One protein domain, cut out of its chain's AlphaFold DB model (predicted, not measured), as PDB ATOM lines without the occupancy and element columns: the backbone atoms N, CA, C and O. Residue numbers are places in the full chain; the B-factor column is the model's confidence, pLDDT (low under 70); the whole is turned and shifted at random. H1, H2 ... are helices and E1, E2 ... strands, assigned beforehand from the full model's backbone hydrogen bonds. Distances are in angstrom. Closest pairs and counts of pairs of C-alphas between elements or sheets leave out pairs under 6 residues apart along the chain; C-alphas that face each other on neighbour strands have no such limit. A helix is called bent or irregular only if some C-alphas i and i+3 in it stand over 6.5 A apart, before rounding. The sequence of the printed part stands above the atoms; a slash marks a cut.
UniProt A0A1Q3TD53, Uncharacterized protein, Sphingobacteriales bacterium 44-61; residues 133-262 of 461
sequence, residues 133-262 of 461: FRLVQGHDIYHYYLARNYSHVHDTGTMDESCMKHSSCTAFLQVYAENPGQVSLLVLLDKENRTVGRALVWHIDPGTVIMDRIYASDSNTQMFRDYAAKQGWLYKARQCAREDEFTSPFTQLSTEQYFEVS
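This is residues 133 to 262 of the 461 residues of an uncharacterized protein of Sphingobacteriales bacterium 44-61 (UniProt A0A1Q3TD53). A strongly twisted sheet of seven strands curls round the long helix H4 on one face, while the short helices H1 and H2 are on the other; H3 only grazes the sheet. Four strands, E1 to E4, make one part of the sheet, and the short E5, E6 and E7 continue it to its other edge. The printed part has 130 residues, with four named helices and eight named strands in the order E1 H1 H2 H3 E2 E3 E4 H4 E5 E6 E7 E8. The sheet is mixed, order E1, E2, E3, E4, E5, E6, E7, and the class is mixed, helices and strands. The whole is compact, with a radius of gyration of the C-alphas of 14.1 A and spans of 37 by 32 by 26 A.

Find C-alpha 133 at (-41.097, 29.557, 4.532), where E1 begins, residues 133 to 136. Next come H1, residues 140 to 145, H2, 157 to 161, and H3, 167 to 177, 14.9 A long. H2 is neither bent nor irregular, but only just: C-alphas 157 and 160 are 6.3 A apart. H3 is irregular, with C-alphas 172 and 175 7.3 A apart. Then read E2, residues 183 to 189, 18.9 A; E3, 195 to 204, 25.5 A; and E4, 208 to 215, 21.3 A. H4, residues 218 to 231, runs 20.5 A from C-alpha 218 at (-26.972, 31.627, 12.245). The short strands are E5, 234 to 236, E6, 245 to 247, E7, 254 to 256, and E8, 260 to 262, ending at C-alpha 262, (-48.728, 9.259, 19.719).

Start at edge strand E1, antiparallel to E2, with N 134 and O 187 2.9 A apart. E2, E3 and E4 form a meander, each strand the antiparallel neighbour of the one before; look at N 186 and O 199, 2.9 A, and N 202 and O 210, 2.8 A. E4, H4 and E5 are a strand-helix-strand unit, two parallel neighbour strands with a helix between, its crossover right-handed; N 211 and O 234 are 2.8 A apart. E5, E6 and E7 form a second meander, with N 247 and O 235 2.8 A apart and N 246 and O 255 2.9 A apart. E8 pairs with no named strand; its closest C-alpha pair with E3 is Val 261 and Ile 204, 5.7 A. There are three layers, helices on both faces of the sheet: H4 on one, H1 on the opposite face. H4's closest C-alpha pair with E4 is Thr 221 and Ile 214, 6.3 A. H1 lies over E2 at a height over the sheet of 8.3 A, with C-alphas 141 and 185 the closest, 6.2 A. H2, on the same face as H1, lies over none of the strands. H1 and H3 touch at a steep tilt of 46 degrees, opposite ways, closest at the C-alphas of Ile 141 and Ala 177, 6.4 A. Every O i to N i+4 pair is within hydrogen-bond range in H1, with 9 of 10 in H4, 0 of 1 in H2 and 1 of 7 in H3; O i to N i+3 pairs within range number 2 of 2 in H2 and 6 of 8 in H3.

The C-alphas farthest apart are those of Ser 168 and Thr 251, 41.1 A. The printed part has no cut, and the one long link is H1 to H2, 11 residues. Mean pLDDT of the printed part is 89.9, with residue 206 alone under 70.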
ATOM      1  N   PHE A 133     -40.739  30.715   3.725       91.62
ATOM      2  CA  PHE A 133     -41.097  29.557   4.532       91.62
ATOM      3  C   PHE A 133     -42.194  28.742   3.850       91.62
ATOM      4  O   PHE A 133     -43.194  29.288   3.381       91.62
ATOM      5  N   ARG A 134     -42.038  27.421   3.862       95.00
ATOM      6  CA  ARG A 134     -43.077  26.467   3.481       95.00
ATOM      7  C   ARG A 134     -43.154  25.377   4.537       95.00
ATOM      8  O   ARG A 134     -42.133  24.835   4.942       95.00
ATOM      9  N   LEU A 135     -44.364  25.062   4.984       96.69
ATOM     10  CA  LEU A 135     -44.610  23.896   5.822       96.69
ATOM     11  C   LEU A 135     -45.004  22.739   4.906       96.69
ATOM     12  O   LEU A 135     -45.970  22.860   4.155       96.69
ATOM     13  N   VAL A 136     -44.241  21.652   4.937       97.12
ATOM     14  CA  VAL A 136     -44.488  20.460   4.117       97.12
ATOM     15  C   VAL A 136     -44.738  19.246   5.002       97.12
ATOM     16  O   VAL A 136     -44.313  19.200   6.156       97.12
ATOM     17  N   GLN A 137     -45.449  18.263   4.468       96.81
ATOM     18  CA  GLN A 137     -45.872  17.065   5.188       96.81
ATOM     19  C   GLN A 137     -45.752  15.842   4.290       96.81
ATOM     20  O   GLN A 137     -45.628  15.948   3.069       96.81
ATOM     21  N   GLY A 138     -45.813  14.665   4.900       96.00
ATOM     22  CA  GLY A 138     -45.831  13.422   4.152       96.00
ATOM     23  C   GLY A 138     -44.552  13.204   3.347       96.00
ATOM     24  O   GLY A 138     -43.446  13.533   3.777       96.00
ATOM     25  N   HIS A 139     -44.707  12.663   2.144       94.81
ATOM     26  CA  HIS A 139     -43.585  12.305   1.279       94.81
ATOM     27  C   HIS A 139     -42.802  13.518   0.745       94.81
ATOM     28  O   HIS A 139     -41.640  13.365   0.360       94.81
ATOM     29  N   ASP A 140     -43.369  14.729   0.790       96.25
ATOM     30  CA  ASP A 140     -42.652  15.957   0.416       96.25
ATOM     31  C   ASP A 140     -41.453  16.216   1.335       96.25
ATOM     32  O   ASP A 140     -40.452  16.795   0.902       96.25
ATOM     33  N   ILE A 141     -41.502  15.721   2.580       96.19
ATOM     34  CA  ILE A 141     -40.382  15.789   3.526       96.19
ATOM     35  C   ILE A 141     -39.121  15.210   2.884       96.19
ATOM     36  O   ILE A 141     -38.059  15.820   2.996       96.19
ATOM     37  N   TYR A 142     -39.221  14.101   2.143       94.50
ATOM     38  CA  TYR A 142     -38.068  13.477   1.489       94.50
ATOM     39  C   TYR A 142     -37.380  14.422   0.514       94.50
ATOM     40  O   TYR A 142     -36.154  14.500   0.506       94.50
ATOM     41  N   HIS A 143     -38.149  15.158  -0.292       94.06
ATOM     42  CA  HIS A 143     -37.584  16.092  -1.256       94.06
ATOM     43  C   HIS A 143     -36.715  17.126  -0.537       94.06
ATOM     44  O   HIS A 143     -35.527  17.251  -0.830       94.06
ATOM     45  N   TYR A 144     -37.265  17.809   0.460       95.12
ATOM     46  CA  TYR A 144     -36.542  18.884   1.133       95.12
ATOM     47  C   TYR A 144     -35.479  18.390   2.123       95.12
ATOM     48  O   TYR A 144     -34.622  19.175   2.540       95.12
ATOM     49  N   TYR A 145     -35.487  17.095   2.472       92.25
ATOM     50  CA  TYR A 145     -34.457  16.505   3.321       92.25
ATOM     51  C   TYR A 145     -33.144  16.196   2.578       92.25
ATOM     52  O   TYR A 145     -32.075  16.130   3.193       92.25
ATOM     53  N   LEU A 146     -33.216  15.979   1.263       92.06
ATOM     54  CA  LEU A 146     -32.085  15.522   0.462       92.06
ATOM     55  C   LEU A 146     -31.139  16.668   0.098       92.06
ATOM     56  O   LEU A 146     -31.551  17.647  -0.520       92.06
ATOM     57  N   ALA A 147     -29.843  16.478   0.354       90.31
ATOM     58  CA  ALA A 147     -28.812  17.487   0.084       90.31
ATOM     59  C   ALA A 147     -28.755  17.964  -1.372       90.31
ATOM     60  O   ALA A 147     -28.406  19.108  -1.640       90.31
ATOM     61  N   ARG A 148     -29.132  17.109  -2.332       90.75
ATOM     62  CA  ARG A 148     -29.184  17.486  -3.756       90.75
ATOM     63  C   ARG A 148     -30.180  18.615  -4.055       90.75
ATOM     64  O   ARG A 148     -30.076  19.229  -5.106       90.75
ATOM     65  N   ASN A 149     -31.145  18.841  -3.162       92.75
ATOM     66  CA  ASN A 149     -32.166  19.880  -3.282       92.75
ATOM     67  C   ASN A 149     -31.836  21.117  -2.431       92.75
ATOM     68  O   ASN A 149     -32.674  22.004  -2.290       92.75
ATOM     69  N   TYR A 150     -30.642  21.181  -1.835       93.12
ATOM     70  CA  TYR A 150     -30.208  22.344  -1.070       93.12
ATOM     71  C   TYR A 150     -29.783  23.483  -1.993       93.12
ATOM     72  O   TYR A 150     -29.379  23.277  -3.144       93.12
ATOM     73  N   SER A 151     -29.869  24.706  -1.478       86.62
ATOM     74  CA  SER A 151     -29.386  25.875  -2.197       86.62
ATOM     75  C   SER A 151     -27.873  25.792  -2.420       86.62
ATOM     76  O   SER A 151     -27.126  25.291  -1.586       86.62
ATOM     77  N   HIS A 152     -27.414  26.289  -3.568       80.38
ATOM     78  CA  HIS A 152     -25.983  26.434  -3.874       80.38
ATOM     79  C   HIS A 152     -25.517  27.888  -3.765       80.38
ATOM     80  O   HIS A 152     -24.332  28.163  -3.928       80.38
ATOM     81  N   VAL A 153     -26.449  28.821  -3.551       71.38
ATOM     82  CA  VAL A 153     -26.176  30.266  -3.513       71.38
ATOM     83  C   VAL A 153     -26.307  30.843  -2.105       71.38
ATOM     84  O   VAL A 153     -25.707  31.878  -1.814       71.38
ATOM     85  N   HIS A 154     -27.038  30.160  -1.219       74.00
ATOM     86  CA  HIS A 154     -27.152  30.509   0.193       74.00
ATOM     87  C   HIS A 154     -26.313  29.584   1.075       74.00
ATOM     88  O   HIS A 154     -26.123  28.408   0.771       74.00
ATOM     89  N   ASP A 155     -25.850  30.128   2.199       76.94
ATOM     90  CA  ASP A 155     -25.231  29.344   3.261       76.94
ATOM     91  C   ASP A 155     -26.282  28.458   3.948       76.94
ATOM     92  O   ASP A 155     -27.266  28.962   4.501       76.94
ATOM     93  N   THR A 156     -26.067  27.143   3.894       82.44
ATOM     94  CA  THR A 156     -26.954  26.135   4.496       82.44
ATOM     95  C   THR A 156     -26.536  25.761   5.923       82.44
ATOM     96  O   THR A 156     -27.263  25.050   6.624       82.44
ATOM     97  N   GLY A 157     -25.392  26.280   6.389       85.75
ATOM     98  CA  GLY A 157     -24.877  26.105   7.740       85.75
ATOM     99  C   GLY A 157     -24.855  24.644   8.189       85.75
ATOM    100  O   GLY A 157     -24.323  23.757   7.522       85.75
ATOM    101  N   THR A 158     -25.490  24.379   9.330       85.62
ATOM    102  CA  THR A 158     -25.496  23.056   9.982       85.62
ATOM    103  C   THR A 158     -26.235  21.966   9.198       85.62
ATOM    104  O   THR A 158     -26.116  20.784   9.528       85.62
ATOM    105  N   MET A 159     -26.975  22.304   8.133       87.38
ATOM    106  CA  MET A 159     -27.575  21.295   7.250       87.38
ATOM    107  C   MET A 159     -26.522  20.425   6.566       87.38
ATOM    108  O   MET A 159     -26.784  19.247   6.298       87.38
ATOM    109  N   ASP A 160     -25.344  20.984   6.287       78.38
ATOM    110  CA  ASP A 160     -24.279  20.244   5.626       78.38
ATOM    111  C   ASP A 160     -23.610  19.204   6.527       78.38
ATOM    112  O   ASP A 160     -23.048  18.228   6.027       78.38
ATOM    113  N   GLU A 161     -23.769  19.331   7.837       79.69
ATOM    114  CA  GLU A 161     -23.259  18.379   8.822       79.69
ATOM    115  C   GLU A 161     -24.237  17.219   9.082       79.69
ATOM    116  O   GLU A 161     -23.902  16.248   9.759       79.69
ATOM    117  N   SER A 162     -25.455  17.279   8.533       80.31
ATOM    118  CA  SER A 162     -26.472  16.245   8.740       80.31
ATOM    119  C   SER A 162     -26.120  14.945   8.009       80.31
ATOM    120  O   SER A 162     -26.325  14.841   6.800       80.31
ATOM    121  N   CYS A 163     -25.749  13.893   8.745       80.31
ATOM    122  CA  CYS A 163     -25.502  12.554   8.189       80.31
ATOM    123  C   CYS A 163     -26.709  11.976   7.420       80.31
ATOM    124  O   CYS A 163     -26.537  11.264   6.437       80.31
ATOM    125  N   MET A 164     -27.940  12.331   7.806       82.75
ATOM    126  CA  MET A 164     -29.173  11.822   7.184       82.75
ATOM    127  C   MET A 164     -29.582  12.553   5.890       82.75
ATOM    128  O   MET A 164     -30.683  12.351   5.384       82.75
ATOM    129  N   LYS A 165     -28.731  13.432   5.340       82.00
ATOM    130  CA  LYS A 165     -29.042  14.211   4.124       82.00
ATOM    131  C   LYS A 165     -28.905  13.413   2.819       82.00
ATOM    132  O   LYS A 165     -29.247  13.914   1.744       82.00
ATOM    133  N   HIS A 166     -28.353  12.203   2.893       86.75
ATOM    134  CA  HIS A 166     -28.074  11.353   1.739       86.75
ATOM    135  C   HIS A 166     -29.301  10.544   1.307       86.75
ATOM    136  O   HIS A 166     -30.144  10.171   2.117       86.75
ATOM    137  N   SER A 167     -29.375  10.223   0.015       80.88
ATOM    138  CA  SER A 167     -30.456   9.414  -0.567       80.88
ATOM    139  C   SER A 167     -30.536   7.998   0.003       80.88
ATOM    140  O   SER A 167     -31.619   7.431   0.080       80.88
ATOM    141  N   SER A 168     -29.416   7.444   0.469       83.44
ATOM    142  CA  SER A 168     -29.383   6.170   1.195       83.44
ATOM    143  C   SER A 168     -30.143   6.206   2.525       83.44
ATOM    144  O   SER A 168     -30.555   5.158   3.008       83.44
ATOM    145  N   CYS A 169     -30.355   7.388   3.110       86.06
ATOM    146  CA  CYS A 169     -31.032   7.561   4.396       86.06
ATOM    147  C   CYS A 169     -32.537   7.830   4.251       86.06
ATOM    148  O   CYS A 169     -33.216   8.009   5.256       86.06
ATOM    149  N   THR A 170     -33.089   7.865   3.031       86.25
ATOM    150  CA  THR A 170     -34.519   8.155   2.824       86.25
ATOM    151  C   THR A 170     -35.426   7.147   3.535       86.25
ATOM    152  O   THR A 170     -36.458   7.547   4.067       86.25
ATOM    153  N   ALA A 171     -35.015   5.876   3.636       88.31
ATOM    154  CA  ALA A 171     -35.748   4.857   4.393       88.31
ATOM    155  C   ALA A 171     -35.913   5.222   5.881       88.31
ATOM    156  O   ALA A 171     -36.926   4.894   6.484       88.31
ATOM    157  N   PHE A 172     -34.966   5.968   6.459       91.69
ATOM    158  CA  PHE A 172     -35.003   6.355   7.873       91.69
ATOM    159  C   PHE A 172     -36.071   7.425   8.126       91.69
ATOM    160  O   PHE A 172     -36.548   7.589   9.240       91.69
ATOM    161  N   LEU A 173     -36.468   8.166   7.091       92.50
ATOM    162  CA  LEU A 173     -37.416   9.274   7.198       92.50
ATOM    163  C   LEU A 173     -38.882   8.811   7.136       92.50
ATOM    164  O   LEU A 173     -39.778   9.654   7.196       92.50
ATOM    165  N   GLN A 174     -39.153   7.506   6.991       94.12
ATOM    166  CA  GLN A 174     -40.512   6.954   6.882       94.12
ATOM    167  C   GLN A 174     -41.408   7.359   8.048       94.12
ATOM    168  O   GLN A 174     -42.531   7.797   7.819       94.12
ATOM    169  N   VAL A 175     -40.880   7.342   9.276       95.31
ATOM    170  CA  VAL A 175     -41.625   7.793  10.458       95.31
ATOM    171  C   VAL A 175     -42.143   9.228  10.320       95.31
ATOM    172  O   VAL A 175     -43.193   9.543  10.868       95.31
ATOM    173  N   TYR A 176     -41.475  10.093   9.552       96.00
ATOM    174  CA  TYR A 176     -41.971  11.444   9.301       96.00
ATOM    175  C   TYR A 176     -43.059  11.480   8.229       96.00
ATOM    176  O   TYR A 176     -44.100  12.105   8.408       96.00
ATOM    177  N   ALA A 177     -42.821  10.810   7.103       95.31
ATOM    178  CA  ALA A 177     -43.725  10.863   5.959       95.31
ATOM    179  C   ALA A 177     -45.046  10.112   6.191       95.31
ATOM    180  O   ALA A 177     -46.078  10.504   5.653       95.31
ATOM    181  N   GLU A 178     -45.031   9.063   7.008       97.12
ATOM    182  CA  GLU A 178     -46.213   8.244   7.299       97.12
ATOM    183  C   GLU A 178     -47.047   8.783   8.475       97.12
ATOM    184  O   GLU A 178     -48.108   8.246   8.783       97.12
ATOM    185  N   ASN A 179     -46.607   9.870   9.121       96.81
ATOM    186  CA  ASN A 179     -47.312  10.504  10.241       96.81
ATOM    187  C   ASN A 179     -47.587  12.005  10.000       96.81
ATOM    188  O   ASN A 179     -47.244  12.834  10.846       96.81
ATOM    189  N   PRO A 180     -48.233  12.401   8.883       96.12
ATOM    190  CA  PRO A 180     -48.430  13.815   8.536       96.12
ATOM    191  C   PRO A 180     -49.305  14.590   9.536       96.12
ATOM    192  O   PRO A 180     -49.276  15.818   9.545       96.12
ATOM    193  N   GLY A 181     -50.074  13.893  10.382       93.94
ATOM    194  CA  GLY A 181     -50.840  14.507  11.469       93.94
ATOM    195  C   GLY A 181     -49.991  14.885  12.688       93.94
ATOM    196  O   GLY A 181     -50.361  15.798  13.416       93.94
ATOM    197  N   GLN A 182     -48.859  14.211  12.902       96.25
ATOM    198  CA  GLN A 182     -47.989  14.403  14.067       96.25
ATOM    199  C   GLN A 182     -46.723  15.178  13.724       96.25
ATOM    200  O   GLN A 182     -46.171  15.857  14.585       96.25
ATOM    201  N   VAL A 183     -46.236  15.083  12.486       96.94
ATOM    202  CA  VAL A 183     -44.970  15.701  12.099       96.94
ATOM    203  C   VAL A 183     -45.029  16.309  10.707       96.94
ATOM    204  O   VAL A 183     -45.603  15.786   9.754       96.94
ATOM    205  N   SER A 184     -44.409  17.474  10.622       97.62
ATOM    206  CA  SER A 184     -44.242  18.282   9.426       97.62
ATOM    207  C   SER A 184     -42.807  18.797   9.373       97.62
ATOM    208  O   SER A 184     -42.064  18.706  10.351       97.62
ATOM    209  N   LEU A 185     -42.393  19.329   8.230       98.00
ATOM    210  CA  LEU A 185     -41.086  19.946   8.055       98.00
ATOM    211  C   LEU A 185     -41.296  21.402   7.643       98.00
ATOM    212  O   LEU A 185     -41.866  21.681   6.587       98.00
ATOM    213  N   LEU A 186     -40.838  22.336   8.472       98.38
ATOM    214  CA  LEU A 186     -40.737  23.735   8.085       98.38
ATOM    215  C   LEU A 186     -39.443  23.907   7.297       98.38
ATOM    216  O   LEU A 186     -38.362  23.598   7.800       98.38
ATOM    217  N   VAL A 187     -39.550  24.394   6.067       97.50
ATOM    218  CA  VAL A 187     -38.414  24.620   5.174       97.50
ATOM    219  C   VAL A 187     -38.335  26.087   4.801       97.50
ATOM    220  O   VAL A 187     -39.353  26.728   4.546       97.50
ATOM    221  N   LEU A 188     -37.118  26.617   4.778       94.75
ATOM    222  CA  LEU A 188     -36.808  27.926   4.225       94.75
ATOM    223  C   LEU A 188     -36.257  27.704   2.821       94.75
ATOM    224  O   LEU A 188     -35.269  26.985   2.667       94.75
ATOM    225  N   LEU A 189     -36.918  28.265   1.816       90.94
ATOM    226  CA  LEU A 189     -36.621  28.031   0.407       90.94
ATOM    227  C   LEU A 189     -36.094  29.292  -0.258       90.94
ATOM    228  O   LEU A 189     -36.595  30.374   0.032       90.94
ATOM    229  N   ASP A 190     -35.144  29.135  -1.176       85.44
ATOM    230  CA  ASP A 190     -34.783  30.199  -2.113       85.44
ATOM    231  C   ASP A 190     -35.788  30.308  -3.275       85.44
ATOM    232  O   ASP A 190     -36.722  29.506  -3.407       85.44
ATOM    233  N   LYS A 191     -35.584  31.297  -4.151       80.69
ATOM    234  CA  LYS A 191     -36.435  31.559  -5.326       80.69
ATOM    235  C   LYS A 191     -36.591  30.353  -6.268       80.69
ATOM    236  O   LYS A 191     -37.551  30.272  -7.030       80.69
ATOM    237  N   GLU A 192     -35.637  29.422  -6.248       83.00
ATOM    238  CA  GLU A 192     -35.615  28.215  -7.079       83.00
ATOM    239  C   GLU A 192     -36.228  27.011  -6.347       83.00
ATOM    240  O   GLU A 192     -36.159  25.883  -6.834       83.00
ATOM    241  N   ASN A 193     -36.881  27.252  -5.203       88.75
ATOM    242  CA  ASN A 193     -37.449  26.255  -4.301       88.75
ATOM    243  C   ASN A 193     -36.408  25.287  -3.715       88.75
ATOM    244  O   ASN A 193     -36.754  24.150  -3.383       88.75
ATOM    245  N   ARG A 194     -35.152  25.719  -3.559       91.81
ATOM    246  CA  ARG A 194     -34.094  24.905  -2.947       91.81
ATOM    247  C   ARG A 194     -33.992  25.179  -1.451       91.81
ATOM    248  O   ARG A 194     -34.166  26.311  -1.008       91.81
ATOM    249  N   THR A 195     -33.708  24.145  -0.659       95.06
ATOM    250  CA  THR A 195     -33.675  24.241   0.808       95.06
ATOM    251  C   THR A 195     -32.462  25.041   1.287       95.06
ATOM    252  O   THR A 195     -31.321  24.681   1.005       95.06
ATOM    253  N   VAL A 196     -32.714  26.096   2.055       92.75
ATOM    254  CA  VAL A 196     -31.716  26.960   2.708       92.75
ATOM    255  C   VAL A 196     -31.641  26.696   4.217       92.75
ATOM    256  O   VAL A 196     -30.599  26.883   4.842       92.75
ATOM    257  N   GLY A 197     -32.752  26.259   4.804       95.00
ATOM    258  CA  GLY A 197     -32.879  25.905   6.214       95.00
ATOM    259  C   GLY A 197     -34.029  24.925   6.406       95.00
ATOM    260  O   GLY A 197     -34.963  24.906   5.597       95.00
ATOM    261  N   ARG A 198     -34.010  24.135   7.479       96.62
ATOM    262  CA  ARG A 198     -35.136  23.262   7.839       96.62
ATOM    263  C   ARG A 198     -35.244  23.012   9.342       96.62
ATOM    264  O   ARG A 198     -34.235  22.990  10.041       96.62
ATOM    265  N   ALA A 199     -36.451  22.725   9.810       97.25
ATOM    266  CA  ALA A 199     -36.714  22.216  11.151       97.25
ATOM    267  C   ALA A 199     -37.920  21.272  11.120       97.25
ATOM    268  O   ALA A 199     -38.904  21.546  10.428       97.25
ATOM    269  N   LEU A 200     -37.857  20.164  11.862       97.31
ATOM    270  CA  LEU A 200     -39.050  19.350  12.098       97.31
ATOM    271  C   LEU A 200     -40.016  20.130  12.992       97.31
ATOM    272  O   LEU A 200     -39.601  20.831  13.913       97.31
ATOM    273  N   VAL A 201     -41.303  20.006  12.705       97.81
ATOM    274  CA  VAL A 201     -42.387  20.625  13.462       97.81
ATOM    275  C   VAL A 201     -43.334  19.523  13.898       97.81
ATOM    276  O   VAL A 201     -43.961  18.867  13.061       97.81
ATOM    277  N   TRP A 202     -43.412  19.326  15.207       97.38
ATOM    278  CA  TRP A 202     -44.193  18.281  15.848       97.38
ATOM    279  C   TRP A 202     -45.486  18.850  16.420       97.38
ATOM    280  O   TRP A 202     -45.479  19.884  17.091       97.38
ATOM    281  N   HIS A 203     -46.581  18.148  16.163       95.25
ATOM    282  CA  HIS A 203     -47.925  18.462  16.629       95.25
ATOM    283  C   HIS A 203     -48.267  17.507  17.771       95.25
ATOM    284  O   HIS A 203     -48.311  16.291  17.589       95.25
ATOM    285  N   ILE A 204     -48.450  18.068  18.962       91.44
ATOM    286  CA  ILE A 204     -48.682  17.350  20.214       91.44
ATOM    287  C   ILE A 204     -50.101  17.646  20.681       91.44
ATOM    288  O   ILE A 204     -50.522  18.805  20.739       91.44
ATOM    289  N   ASP A 205     -50.837  16.614  21.077       78.88
ATOM    290  CA  ASP A 205     -52.186  16.786  21.599       78.88
ATOM    291  C   ASP A 205     -52.185  17.361  23.031       78.88
ATOM    292  O   ASP A 205     -51.384  16.928  23.863       78.88
ATOM    293  N   PRO A 206     -53.093  18.304  23.368       69.12
ATOM    294  CA  PRO A 206     -54.179  18.849  22.547       69.12
ATOM    295  C   PRO A 206     -53.841  20.230  21.935       69.12
ATOM    296  O   PRO A 206     -54.436  21.241  22.307       69.12
ATOM    297  N   GLY A 207     -52.900  20.287  20.985       83.69
ATOM    298  CA  GLY A 207     -52.644  21.469  20.146       83.69
ATOM    299  C   GLY A 207     -51.334  22.217  20.414       83.69
ATOM    300  O   GLY A 207     -51.154  23.328  19.916       83.69
ATOM    301  N   THR A 208     -50.412  21.647  21.191       92.12
ATOM    302  CA  THR A 208     -49.062  22.203  21.330       92.12
ATOM    303  C   THR A 208     -48.256  21.897  20.072       92.12
ATOM    304  O   THR A 208     -48.124  20.745  19.678       92.12
ATOM    305  N   VAL A 209     -47.684  22.927  19.455       96.00
ATOM    306  CA  VAL A 209     -46.790  22.770  18.304       96.00
ATOM    307  C   VAL A 209     -45.381  23.132  18.731       96.00
ATOM    308  O   VAL A 209     -45.161  24.199  19.317       96.00
ATOM    309  N   ILE A 210     -44.434  22.242  18.445       95.62
ATOM    310  CA  ILE A 210     -43.027  22.464  18.763       95.62
ATOM    311  C   ILE A 210     -42.171  22.378  17.507       95.62
ATOM    312  O   ILE A 210     -42.292  21.456  16.704       95.62
ATOM    313  N   MET A 211     -41.282  23.346  17.352       96.94
ATOM    314  CA  MET A 211     -40.240  23.342  16.345       96.94
ATOM    315  C   MET A 211     -38.968  22.760  16.964       96.94
ATOM    316  O   MET A 211     -38.427  23.292  17.941       96.94
ATOM    317  N   ASP A 212     -38.530  21.636  16.408       95.31
ATOM    318  CA  ASP A 212     -37.328  20.917  16.817       95.31
ATOM    319  C   ASP A 212     -36.063  21.702  16.418       95.31
ATOM    320  O   ASP A 212     -36.124  22.862  15.998       95.31
ATOM    321  N   ARG A 213     -34.894  21.074  16.551       93.81
ATOM    322  CA  ARG A 213     -33.613  21.647  16.140       93.81
ATOM    323  C   ARG A 213     -33.685  22.238  14.726       93.81
ATOM    324  O   ARG A 213     -34.062  21.571  13.760       93.81
ATOM    325  N   ILE A 214     -33.272  23.496  14.621       94.88
ATOM    326  CA  ILE A 214     -33.164  24.236  13.371       94.88
ATOM    327  C   ILE A 214     -31.807  23.920  12.750       94.88
ATOM    328  O   ILE A 214     -30.760  24.173  13.349       94.88
ATOM    329  N   TYR A 215     -31.839  23.395  11.531       93.62
ATOM    330  CA  TYR A 215     -30.668  23.222  10.686       93.62
ATOM    331  C   TYR A 215     -30.642  24.350   9.662       93.62
ATOM    332  O   TYR A 215     -31.401  24.322   8.692       93.62
ATOM    333  N   ALA A 216     -29.811  25.356   9.906       90.31
ATOM    334  CA  ALA A 216     -29.591  26.500   9.028       90.31
ATOM    335  C   ALA A 216     -28.273  27.210   9.405       90.31
ATOM    336  O   ALA A 216     -27.568  26.778  10.325       90.31
ATOM    337  N   SER A 217     -27.952  28.305   8.715       85.31
ATOM    338  CA  SER A 217     -26.964  29.294   9.170       85.31
ATOM    339  C   SER A 217     -27.483  30.105  10.370       85.31
ATOM    340  O   SER A 217     -28.684  30.108  10.663       85.31
ATOM    341  N   ASP A 218     -26.601  30.831  11.062       75.69
ATOM    342  CA  ASP A 218     -26.972  31.627  12.245       75.69
ATOM    343  C   ASP A 218     -28.032  32.695  11.931       75.69
ATOM    344  O   ASP A 218     -29.011  32.850  12.664       75.69
ATOM    345  N   SER A 219     -27.885  33.401  10.803       73.94
ATOM    346  CA  SER A 219     -28.837  34.434  10.376       73.94
ATOM    347  C   SER A 219     -30.215  33.850  10.060       73.94
ATOM    348  O   SER A 219     -31.238  34.404  10.464       73.94
ATOM    349  N   ASN A 220     -30.250  32.698   9.389       83.88
ATOM    350  CA  ASN A 220     -31.489  32.014   9.036       83.88
ATOM    351  C   ASN A 220     -32.143  31.363  10.262       83.88
ATOM    352  O   ASN A 220     -33.366  31.345  10.359       83.88
ATOM    353  N   THR A 221     -31.362  30.910  11.246       86.75
ATOM    354  CA  THR A 221     -31.879  30.365  12.513       86.75
ATOM    355  C   THR A 221     -32.780  31.368  13.233       86.75
ATOM    356  O   THR A 221     -33.837  30.994  13.746       86.75
ATOM    357  N   GLN A 222     -32.423  32.657  13.225       82.88
ATOM    358  CA  GLN A 222     -33.282  33.692  13.803       82.88
ATOM    359  C   GLN A 222     -34.619  33.818  13.053       82.88
ATOM    360  O   GLN A 222     -35.659  33.946  13.693       82.88
ATOM    361  N   MET A 223     -34.630  33.675  11.723       85.19
ATOM    362  CA  MET A 223     -35.873  33.710  10.936       85.19
ATOM    363  C   MET A 223     -36.841  32.583  11.325       85.19
ATOM    364  O   MET A 223     -38.048  32.807  11.378       85.19
ATOM    365  N   PHE A 224     -36.329  31.383  11.619       93.12
ATOM    366  CA  PHE A 224     -37.144  30.261  12.104       93.12
ATOM    367  C   PHE A 224     -37.766  30.573  13.469       93.12
ATOM    368  O   PHE A 224     -38.952  30.318  13.679       93.12
ATOM    369  N   ARG A 225     -36.994  31.159  14.393       89.81
ATOM    370  CA  ARG A 225     -37.497  31.571  15.717       89.81
ATOM    371  C   ARG A 225     -38.585  32.631  15.597       89.81
ATOM    372  O   ARG A 225     -39.626  32.503  16.233       89.81
ATOM    373  N   ASP A 226     -38.383  33.624  14.737       84.00
ATOM    374  CA  ASP A 226     -39.378  34.665  14.473       84.00
ATOM    375  C   ASP A 226     -40.652  34.076  13.850       84.00
ATOM    376  O   ASP A 226     -41.763  34.492  14.185       84.00
ATOM    377  N   TYR A 227     -40.509  33.092  12.954       88.50
ATOM    378  CA  TYR A 227     -41.638  32.362  12.381       88.50
ATOM    379  C   TYR A 227     -42.416  31.608  13.466       88.50
ATOM    380  O   TYR A 227     -43.623  31.807  13.595       88.50
ATOM    381  N   ALA A 228     -41.734  30.811  14.292       93.56
ATOM    382  CA  ALA A 228     -42.356  30.091  15.402       93.56
ATOM    383  C   ALA A 228     -43.042  31.043  16.392       93.56
ATOM    384  O   ALA A 228     -44.177  30.791  16.792       93.56
ATOM    385  N   ALA A 229     -42.417  32.182  16.707       87.25
ATOM    386  CA  ALA A 229     -43.005  33.203  17.565       87.25
ATOM    387  C   ALA A 229     -44.314  33.770  17.000       87.25
ATOM    388  O   ALA A 229     -45.302  33.873  17.726       87.25
ATOM    389  N   LYS A 230     -44.352  34.066  15.696       87.19
ATOM    390  CA  LYS A 230     -45.569  34.529  15.008       87.19
ATOM    391  C   LYS A 230     -46.676  33.475  14.988       87.19
ATOM    392  O   LYS A 230     -47.845  33.842  15.047       87.19
ATOM    393  N   GLN A 231     -46.321  32.194  14.897       91.75
ATOM    394  CA  GLN A 231     -47.283  31.086  14.899       91.75
ATOM    395  C   GLN A 231     -47.695  30.627  16.309       91.75
ATOM    396  O   GLN A 231     -48.593  29.800  16.444       91.75
ATOM    397  N   GLY A 232     -47.055  31.138  17.366       94.06
ATOM    398  CA  GLY A 232     -47.299  30.685  18.737       94.06
ATOM    399  C   GLY A 232     -46.721  29.297  19.044       94.06
ATOM    400  O   GLY A 232     -47.202  28.626  19.954       94.06
ATOM    401  N   TRP A 233     -45.695  28.863  18.309       96.25
ATOM    402  CA  TRP A 233     -45.036  27.567  18.500       96.25
ATOM    403  C   TRP A 233     -43.892  27.658  19.508       96.25
ATOM    404  O   TRP A 233     -43.142  28.636  19.528       96.25
ATOM    405  N   LEU A 234     -43.715  26.606  20.311       96.19
ATOM    406  CA  LEU A 234     -42.487  26.440  21.089       96.19
ATOM    407  C   LEU A 234     -41.332  26.142  20.134       96.19
ATOM    408  O   LEU A 234     -41.522  25.497  19.106       96.19
ATOM    409  N   TYR A 235     -40.121  26.552  20.486       95.38
ATOM    410  CA  TYR A 235     -38.931  26.169  19.731       95.38
ATOM    411  C   TYR A 235     -37.790  25.800  20.663       95.38
ATOM    412  O   TYR A 235     -37.669  26.339  21.764       95.38
ATOM    413  N   LYS A 236     -36.947  24.863  20.226       93.56
ATOM    414  CA  LYS A 236     -35.800  24.407  21.013       93.56
ATOM    415  C   LYS A 236     -34.870  25.586  21.318       93.56
ATOM    416  O   LYS A 236     -34.457  26.305  20.404       93.56
ATOM    417  N   ALA A 237     -34.537  25.794  22.589       91.62
ATOM    418  CA  ALA A 237     -33.732  26.935  23.023       91.62
ATOM    419  C   ALA A 237     -32.297  26.833  22.483       91.62
ATOM    420  O   ALA A 237     -31.755  27.790  21.916       91.62
ATOM    421  N   ARG A 238     -31.701  25.637  22.580       88.69
ATOM    422  CA  ARG A 238     -30.358  25.337  22.066       88.69
ATOM    423  C   ARG A 238     -30.433  24.385  20.878       88.69
ATOM    424  O   ARG A 238     -31.171  23.407  20.893       88.69
ATOM    425  N   GLN A 239     -29.658  24.674  19.834       88.81
ATOM    426  CA  GLN A 239     -29.673  23.906  18.582       88.81
ATOM    427  C   GLN A 239     -28.744  22.683  18.668       88.81
ATOM    428  O   GLN A 239     -27.820  22.529  17.869       88.81
ATOM    429  N   CYS A 240     -28.963  21.827  19.669       83.25
ATOM    430  CA  CYS A 240     -28.176  20.621  19.936       83.25
ATOM    431  C   CYS A 240     -29.074  19.428  20.313       83.25
ATOM    432  O   CYS A 240     -30.208  19.606  20.743       83.25
ATOM    433  N   ALA A 241     -28.561  18.202  20.183       75.12
ATOM    434  CA  ALA A 241     -29.344  16.972  20.366       75.12
ATOM    435  C   ALA A 241     -29.633  16.577  21.831       75.12
ATOM    436  O   ALA A 241     -30.361  15.623  22.082       75.12
ATOM    437  N   ARG A 242     -28.999  17.228  22.816       70.69
ATOM    438  CA  ARG A 242     -28.961  16.740  24.213       70.69
ATOM    439  C   ARG A 242     -29.652  17.645  25.225       70.69
ATOM    440  O   ARG A 242     -29.488  17.443  26.422       70.69
ATOM    441  N   GLU A 243     -30.398  18.637  24.759       80.44
ATOM    442  CA  GLU A 243     -31.068  19.586  25.643       80.44
ATOM    443  C   GLU A 243     -32.550  19.688  25.324       80.44
ATOM    444  O   GLU A 243     -32.930  19.943  24.184       80.44
ATOM    445  N   ASP A 244     -33.387  19.528  26.344       87.19
ATOM    446  CA  ASP A 244     -34.846  19.565  26.232       87.19
ATOM    447  C   ASP A 244     -35.434  20.886  26.746       87.19
ATOM    448  O   ASP A 244     -36.581  20.951  27.183       87.19
ATOM    449  N   GLU A 245     -34.643  21.961  26.687       93.31
ATOM    450  CA  GLU A 245     -35.121  23.316  26.936       93.31
ATOM    451  C   GLU A 245     -35.837  23.876  25.700       93.31
ATOM    452  O   GLU A 245     -35.276  23.931  24.600       93.31
ATOM    453  N   PHE A 246     -37.059  24.361  25.901       94.75
ATOM    454  CA  PHE A 246     -37.873  24.999  24.871       94.75
ATOM    455  C   PHE A 246     -38.252  26.412  25.294       94.75
ATOM    456  O   PHE A 246     -38.671  26.644  26.432       94.75
ATOM    457  N   THR A 247     -38.109  27.352  24.363       94.94
ATOM    458  CA  THR A 247     -38.507  28.744  24.541       94.94
ATOM    459  C   THR A 247     -39.976  28.912  24.182       94.94
ATOM    460  O   THR A 247     -40.417  28.521  23.097       94.94
ATOM    461  N   SER A 248     -40.736  29.512  25.096       92.38
ATOM    462  CA  SER A 248     -42.116  29.908  24.828       92.38
ATOM    463  C   SER A 248     -42.159  31.214  24.037       92.38
ATOM    464  O   SER A 248     -41.534  32.192  24.452       92.38
ATOM    465  N   PRO A 249     -42.943  31.289  22.951       85.50
ATOM    466  CA  PRO A 249     -43.058  32.511  22.166       85.50
ATOM    467  C   PRO A 249     -43.804  33.619  22.924       85.50
ATOM    468  O   PRO A 249     -43.605  34.798  22.645       85.50
ATOM    469  N   PHE A 250     -44.620  33.253  23.920       83.25
ATOM    470  CA  PHE A 250     -45.417  34.189  24.713       83.25
ATOM    471  C   PHE A 250     -44.630  34.797  25.873       83.25
ATOM    472  O   PHE A 250     -44.752  35.989  26.140       83.25
ATOM    473  N   THR A 251     -43.839  33.986  26.580       88.94
ATOM    474  CA  THR A 251     -43.093  34.441  27.767       88.94
ATOM    475  C   THR A 251     -41.630  34.750  27.473       88.94
ATOM    476  O   THR A 251     -40.988  35.398  28.293       88.94
ATOM    477  N   GLN A 252     -41.099  34.283  26.336       87.69
ATOM    478  CA  GLN A 252     -39.674  34.336  25.984       87.69
ATOM    479  C   GLN A 252     -38.762  33.645  27.015       87.69
ATOM    480  O   GLN A 252     -37.553  33.866  27.043       87.69
ATOM    481  N   LEU A 253     -39.334  32.781  27.861       91.25
ATOM    482  CA  LEU A 253     -38.597  31.979  28.830       91.25
ATOM    483  C   LEU A 253     -38.297  30.600  28.247       91.25
ATOM    484  O   LEU A 253     -39.177  29.960  27.663       91.25
ATOM    485  N   SER A 254     -37.067  30.144  28.460       93.94
ATOM    486  CA  SER A 254     -36.634  28.778  28.170       93.94
ATOM    487  C   SER A 254     -36.770  27.923  29.421       93.94
ATOM    488  O   SER A 254     -36.283  28.295  30.487       93.94
ATOM    489  N   THR A 255     -37.455  26.792  29.294       93.38
ATOM    490  CA  THR A 255     -37.637  25.826  30.386       93.38
ATOM    491  C   THR A 255     -37.529  24.413  29.843       93.38
ATOM    492  O   THR A 255     -37.859  24.178  28.678       93.38
ATOM    493  N   GLU A 256     -37.063  23.486  30.674       92.06
ATOM    494  CA  GLU A 256     -37.097  22.060  30.356       92.06
ATOM    495  C   GLU A 256     -38.554  21.601  30.242       92.06
ATOM    496  O   GLU A 256     -39.370  21.881  31.124       92.06
ATOM    497  N   GLN A 257     -38.890  20.940  29.134       91.12
ATOM    498  CA  GLN A 257     -40.248  20.479  28.863       91.12
ATOM    499  C   GLN A 257     -40.259  19.034  28.377       91.12
ATOM    500  O   GLN A 257     -39.372  18.581  27.654       91.12
ATOM    501  N   TYR A 258     -41.307  18.320  28.774       91.31
ATOM    502  CA  TYR A 258     -41.485  16.901  28.517       91.31
ATOM    503  C   TYR A 258     -42.718  16.685  27.652       91.31
ATOM    504  O   TYR A 258     -43.795  17.199  27.956       91.31
ATOM    505  N   PHE A 259     -42.545  15.929  26.574       93.06
ATOM    506  CA  PHE A 259     -43.540  15.785  25.524       93.06
ATOM    507  C   PHE A 259     -43.772  14.322  25.167       93.06
ATOM    508  O   PHE A 259     -42.855  13.500  25.199       93.06
ATOM    509  N   GLU A 260     -45.003  14.016  24.780       94.00
ATOM    510  CA  GLU A 260     -45.432  12.710  24.290       94.00
ATOM    511  C   GLU A 260     -46.171  12.895  22.966       94.00
ATOM    512  O   GLU A 260     -47.110  13.679  22.881       94.00
ATOM    513  N   VAL A 261     -45.754  12.165  21.936       95.44
ATOM    514  CA  VAL A 261     -46.389  12.138  20.618       95.44
ATOM    515  C   VAL A 261     -46.868  10.716  20.367       95.44
ATOM    516  O   VAL A 261     -46.079   9.775  20.392       95.44
ATOM    517  N   SER A 262     -48.166  10.551  20.126       95.19
ATOM    518  CA  SER A 262     -48.728   9.259  19.719       95.19
ATOM    519  C   SER A 262     -48.692   9.157  18.198       95.19
ATOM    520  O   SER A 262     -49.445   9.850  17.515       95.19
TER     521      SER A 262